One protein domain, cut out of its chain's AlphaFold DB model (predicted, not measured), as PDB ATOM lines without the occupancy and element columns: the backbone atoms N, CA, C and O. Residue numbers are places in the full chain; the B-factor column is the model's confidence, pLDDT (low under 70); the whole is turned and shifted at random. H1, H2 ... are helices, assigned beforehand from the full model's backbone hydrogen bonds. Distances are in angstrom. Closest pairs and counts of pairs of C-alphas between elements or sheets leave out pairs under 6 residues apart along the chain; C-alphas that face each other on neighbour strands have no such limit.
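This is residues 508 to 548 of the 618 residues of an uncharacterized protein of Candidatus Saccharibacteria bacterium QS_5_54_17 (UniProt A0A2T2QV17). Three short helices make a small triangular cluster: H2 folds back through a tight turn into H3, H1 packs on both of them, and a long loop from H1 to H2 sticks out at one end with residues 519 to 524. H1 and H3 lie side by side and run the same way, while H2 runs the opposite way to both. The printed part has 41 residues with three named helices, in the order H1, H2, H3 along the chain, and no named strand; its class is all helix. It is compact, with a radius of gyration of the C-alphas of 9.4 A, yet elongated in outline, its C-alphas spanning 28 by 17 by 16 A.

Start at H2, residues 527 to 536, the longest helix. H3, residues 539 to 547, touches it and forms a helical hairpin with it; their closest C-alphas are those of Leu 534 and Gly 541, 4.6 A apart. The two run opposite ways at a steep tilt of 38 degrees. H1, residues 510 to 515, also touches H2, and there the closest C-alphas are those of Glu 510 and Leu 534, 6.8 A apart. H1 and H2 run opposite ways at a steep tilt of 61 degrees. Look next at His 511 and Gly 541, whose C-alphas, 6.0 A apart, are the closest of H1 and H3. These two helices touch and run the same way at a shallow tilt of 27 degrees. The helix packing is mostly crossed, but only just: 1 of the 3 touching pairs is at a shallow tilt. In H1, H2 and H3 every backbone O i to N i+4 pair is within hydrogen-bond range.

Find C-alpha 527 at (-47.665, -0.947, 28.047); from there H2 runs 14.4 A to C-alpha 536 at (-53.089, -7.623, 39.544). H3 begins at C-alpha 539 and spans 12.3 A, ending at C-alpha 547 at (-39.559, -12.470, 32.464). For H1, go back to C-alpha 510 at (-52.256, -10.358, 28.603); its last C-alpha, 515, is 8.6 A away.

The two C-alphas farthest apart are those of Gln 521, in the free-standing stretch, and Pro 539, at 27.5 A. The link from H1 to H2 is long, with 11 residues, and the link from H2 to H3 is tight, with 2. The printed part runs from 508 to 548 without a cut, and the C-alphas of Gly 508 and Asn 548 are 17.3 A apart. The mean pLDDT of the printed part is 88.5, and no printed residue is under 70.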
ATOM      1  N   GLY A 508     -58.393 -11.920  28.352       89.44
ATOM      2  CA  GLY A 508     -57.540 -12.296  29.490       89.44
ATOM      3  C   GLY A 508     -56.265 -13.039  29.069       89.44
ATOM      4  O   GLY A 508     -55.836 -13.994  29.725       89.44
ATOM      5  N   TRP A 509     -55.707 -12.675  27.909       91.69
ATOM      6  CA  TRP A 509     -54.488 -13.251  27.326       91.69
ATOM      7  C   TRP A 509     -53.320 -12.250  27.353       91.69
ATOM      8  O   TRP A 509     -52.445 -12.269  26.488       91.69
ATOM      9  N   GLU A 510     -53.263 -11.411  28.390       91.19
ATOM     10  CA  GLU A 510     -52.256 -10.358  28.603       91.19
ATOM     11  C   GLU A 510     -50.824 -10.917  28.602       91.19
ATOM     12  O   GLU A 510     -49.880 -10.262  28.167       91.19
ATOM     13  N   HIS A 511     -50.658 -12.166  29.044       90.75
ATOM     14  CA  HIS A 511     -49.374 -12.863  29.015       90.75
ATOM     15  C   HIS A 511     -48.870 -13.143  27.585       90.75
ATOM     16  O   HIS A 511     -47.668 -13.048  27.366       90.75
ATOM     17  N   LEU A 512     -49.748 -13.437  26.607       93.12
ATOM     18  CA  LEU A 512     -49.341 -13.610  25.201       93.12
ATOM     19  C   LEU A 512     -48.887 -12.276  24.601       93.12
ATOM     20  O   LEU A 512     -47.898 -12.232  23.869       93.12
ATOM     21  N   LEU A 513     -49.604 -11.200  24.946       94.25
ATOM     22  CA  LEU A 513     -49.291  -9.836  24.531       94.25
ATOM     23  C   LEU A 513     -47.927  -9.393  25.077       94.25
ATOM     24  O   LEU A 513     -47.087  -8.938  24.312       94.25
ATOM     25  N   ALA A 514     -47.666  -9.599  26.370       92.75
ATOM     26  CA  ALA A 514     -46.381  -9.262  26.986       92.75
ATOM     27  C   ALA A 514     -45.209 -10.112  26.467       92.75
ATOM     28  O   ALA A 514     -44.106  -9.599  26.303       92.75
ATOM     29  N   GLN A 515     -45.444 -11.395  26.166       93.62
ATOM     30  CA  GLN A 515     -44.419 -12.284  25.607       93.62
ATOM     31  C   GLN A 515     -43.988 -11.911  24.180       93.62
ATOM     32  O   GLN A 515     -42.892 -12.298  23.778       93.62
ATOM     33  N   ASN A 516     -44.805 -11.155  23.440       95.31
ATOM     34  CA  ASN A 516     -44.550 -10.756  22.050       95.31
ATOM     35  C   ASN A 516     -44.626  -9.232  21.859       95.31
ATOM     36  O   ASN A 516     -44.884  -8.762  20.754       95.31
ATOM     37  N   LEU A 517     -44.463  -8.450  22.933       93.69
ATOM     38  CA  LEU A 517     -44.678  -6.998  22.938       93.69
ATOM     39  C   LEU A 517     -43.756  -6.251  21.958       93.69
ATOM     40  O   LEU A 517     -44.146  -5.237  21.386       93.69
ATOM     41  N   ASP A 518     -42.571  -6.806  21.722       92.44
ATOM     42  CA  ASP A 518     -41.568  -6.400  20.737       92.44
ATOM     43  C   ASP A 518     -42.043  -6.503  19.274       92.44
ATOM     44  O   ASP A 518     -41.529  -5.790  18.415       92.44
ATOM     45  N   LYS A 519     -43.060  -7.331  18.995       94.12
ATOM     46  CA  LYS A 519     -43.663  -7.526  17.661       94.12
ATOM     47  C   LYS A 519     -44.882  -6.634  17.408       94.12
ATOM     48  O   LYS A 519     -45.499  -6.705  16.344       94.12
ATOM     49  N   PHE A 520     -45.271  -5.807  18.379       93.81
ATOM     50  CA  PHE A 520     -46.337  -4.824  18.203       93.81
ATOM     51  C   PHE A 520     -45.763  -3.486  17.740       93.81
ATOM     52  O   PHE A 520     -44.741  -3.022  18.244       93.81
ATOM     53  N   GLN A 521     -46.458  -2.827  16.810       90.44
ATOM     54  CA  GLN A 521     -46.089  -1.478  16.383       90.44
ATOM     55  C   GLN A 521     -46.032  -0.506  17.584       90.44
ATOM     56  O   GLN A 521     -46.902  -0.566  18.464       90.44
ATOM     57  N   PRO A 522     -45.054   0.422  17.629       87.56
ATOM     58  CA  PRO A 522     -44.945   1.403  18.705       87.56
ATOM     59  C   PRO A 522     -46.250   2.178  18.927       87.56
ATOM     60  O   PRO A 522     -46.811   2.762  18.002       87.56
ATOM     61  N   GLY A 523     -46.735   2.189  20.170       86.62
ATOM     62  CA  GLY A 523     -47.986   2.852  20.553       86.62
ATOM     63  C   GLY A 523     -49.274   2.044  20.326       86.62
ATOM     64  O   GLY A 523     -50.328   2.498  20.760       86.62
ATOM     65  N   ALA A 524     -49.218   0.846  19.730       91.31
ATOM     66  CA  ALA A 524     -50.389  -0.036  19.599       91.31
ATOM     67  C   ALA A 524     -50.850  -0.652  20.938       91.31
ATOM     68  O   ALA A 524     -51.982  -1.125  21.058       91.31
ATOM     69  N   VAL A 525     -49.976  -0.649  21.950       92.31
ATOM     70  CA  VAL A 525     -50.207  -1.235  23.277       92.31
ATOM     71  C   VAL A 525     -49.998  -0.171  24.352       92.31
ATOM     72  O   VAL A 525     -48.937   0.451  24.405       92.31
ATOM     73  N   ASP A 526     -50.966  -0.009  25.258       90.56
ATOM     74  CA  ASP A 526     -50.749   0.704  26.522       90.56
ATOM     75  C   ASP A 526     -49.933  -0.200  27.459       90.56
ATOM     76  O   ASP A 526     -50.459  -1.037  28.196       90.56
ATOM     77  N   GLN A 527     -48.611  -0.071  27.360       89.50
ATOM     78  CA  GLN A 527     -47.665  -0.947  28.047       89.50
ATOM     79  C   GLN A 527     -47.690  -0.759  29.571       89.50
ATOM     80  O   GLN A 527     -47.451  -1.709  30.319       89.50
ATOM     81  N   PHE A 528     -48.028   0.442  30.051       85.94
ATOM     82  CA  PHE A 528     -48.165   0.703  31.480       85.94
ATOM     83  C   PHE A 528     -49.431   0.053  32.044       85.94
ATOM     84  O   PHE A 528     -49.375  -0.608  33.083       85.94
ATOM     85  N   GLN A 529     -50.561   0.163  31.341       87.31
ATOM     86  CA  GLN A 529     -51.788  -0.526  31.728       87.31
ATOM     87  C   GLN A 529     -51.614  -2.054  31.679       87.31
ATOM     88  O   GLN A 529     -51.973  -2.727  32.648       87.31
ATOM     89  N   LEU A 530     -50.965  -2.590  30.636       90.25
ATOM     90  CA  LEU A 530     -50.597  -4.009  30.528       90.25
ATOM     91  C   LEU A 530     -49.771  -4.489  31.735       90.25
ATOM     92  O   LEU A 530     -50.122  -5.490  32.360       90.25
ATOM     93  N   ALA A 531     -48.714  -3.762  32.113       88.75
ATOM     94  CA  ALA A 531     -47.893  -4.113  33.275       88.75
ATOM     95  C   ALA A 531     -48.712  -4.130  34.580       88.75
ATOM     96  O   ALA A 531     -48.573  -5.037  35.404       88.75
ATOM     97  N   ARG A 532     -49.624  -3.166  34.759       86.44
ATOM     98  CA  ARG A 532     -50.492  -3.102  35.946       86.44
ATOM     99  C   ARG A 532     -51.531  -4.213  35.992       86.44
ATOM    100  O   ARG A 532     -51.885  -4.646  37.088       86.44
ATOM    101  N   ASP A 533     -52.029  -4.672  34.853       88.25
ATOM    102  CA  ASP A 533     -52.990  -5.773  34.814       88.25
ATOM    103  C   ASP A 533     -52.298  -7.124  35.031       88.25
ATOM    104  O   ASP A 533     -52.776  -7.920  35.841       88.25
ATOM    105  N   LEU A 534     -51.088  -7.319  34.491       88.12
ATOM    106  CA  LEU A 534     -50.229  -8.460  34.833       88.12
ATOM    107  C   LEU A 534     -49.916  -8.536  36.338       88.12
ATOM    108  O   LEU A 534     -50.006  -9.622  36.914       88.12
ATOM    109  N   LEU A 535     -49.629  -7.405  36.997       85.88
ATOM    110  CA  LEU A 535     -49.393  -7.353  38.451       85.88
ATOM    111  C   LEU A 535     -50.620  -7.745  39.286       85.88
ATOM    112  O   LEU A 535     -50.490  -8.470  40.277       85.88
ATOM    113  N   LYS A 536     -51.812  -7.283  38.886       85.44
ATOM    114  CA  LYS A 536     -53.089  -7.623  39.544       85.44
ATOM    115  C   LYS A 536     -53.539  -9.058  39.271       85.44
ATOM    116  O   LYS A 536     -54.343  -9.589  40.034       85.44
ATOM    117  N   SER A 537     -53.074  -9.654  38.177       80.75
ATOM    118  CA  SER A 537     -53.455 -11.001  37.762       80.75
ATOM    119  C   SER A 537     -52.862 -12.098  38.669       80.75
ATOM    120  O   SER A 537     -52.233 -11.850  39.705       80.75
ATOM    121  N   SER A 538     -53.087 -13.352  38.271       78.69
ATOM    122  CA  SER A 538     -52.510 -14.541  38.908       78.69
ATOM    123  C   SER A 538     -50.971 -14.475  39.035       78.69
ATOM    124  O   SER A 538     -50.321 -13.749  38.277       78.69
ATOM    125  N   PRO A 539     -50.345 -15.301  39.901       82.19
ATOM    126  CA  PRO A 539     -48.882 -15.398  39.993       82.19
ATOM    127  C   PRO A 539     -48.181 -15.616  38.641       82.19
ATOM    128  O   PRO A 539     -47.069 -15.130  38.442       82.19
ATOM    129  N   ARG A 540     -48.854 -16.274  37.682       81.06
ATOM    130  CA  ARG A 540     -48.363 -16.457  36.309       81.06
ATOM    131  C   ARG A 540     -48.139 -15.130  35.584       81.06
ATOM    132  O   ARG A 540     -47.113 -15.001  34.936       81.06
ATOM    133  N   GLY A 541     -49.046 -14.158  35.689       85.12
ATOM    134  CA  GLY A 541     -48.886 -12.874  34.995       85.12
ATOM    135  C   GLY A 541     -47.813 -11.994  35.631       85.12
ATOM    136  O   GLY A 541     -47.048 -11.364  34.907       85.12
ATOM    137  N   ARG A 542     -47.658 -12.043  36.963       84.00
ATOM    138  CA  ARG A 542     -46.515 -11.410  37.649       84.00
ATOM    139  C   ARG A 542     -45.191 -11.984  37.157       84.00
ATOM    140  O   ARG A 542     -44.308 -11.220  36.793       84.00
ATOM    141  N   LYS A 543     -45.093 -13.317  37.078       85.06
ATOM    142  CA  LYS A 543     -43.941 -14.015  36.497       85.06
ATOM    143  C   LYS A 543     -43.712 -13.600  35.035       85.06
ATOM    144  O   LYS A 543     -42.593 -13.247  34.689       85.06
ATOM    145  N   THR A 544     -44.758 -13.543  34.205       87.62
ATOM    146  CA  THR A 544     -44.630 -13.100  32.806       87.62
ATOM    147  C   THR A 544     -44.110 -11.665  32.684       87.62
ATOM    148  O   THR A 544     -43.269 -11.418  31.824       87.62
ATOM    149  N   LEU A 545     -44.560 -10.739  33.541       88.06
ATOM    150  CA  LEU A 545     -44.026  -9.374  33.583       88.06
ATOM    151  C   LEU A 545     -42.537  -9.367  33.959       88.06
ATOM    152  O   LEU A 545     -41.758  -8.715  33.272       88.06
ATOM    153  N   THR A 546     -42.139 -10.116  34.996       81.62
ATOM    154  CA  THR A 546     -40.729 -10.274  35.398       81.62
ATOM    155  C   THR A 546     -39.856 -10.751  34.237       81.62
ATOM    156  O   THR A 546     -38.802 -10.181  33.978       81.62
ATOM    157  N   GLU A 547     -40.307 -11.789  33.530       84.19
ATOM    158  CA  GLU A 547     -39.559 -12.470  32.464       84.19
ATOM    159  C   GLU A 547     -39.498 -11.696  31.137       84.19
ATOM    160  O   GLU A 547     -38.774 -12.110  30.240       84.19
ATOM    161  N   ASN A 548     -40.277 -10.619  30.973       87.56
ATOM    162  CA  ASN A 548     -40.379  -9.873  29.710       87.56
ATOM    163  C   ASN A 548     -40.196  -8.357  29.891       87.56
ATOM    164  O   ASN A 548     -40.523  -7.592  28.986       87.56
TER     165      ASN A 548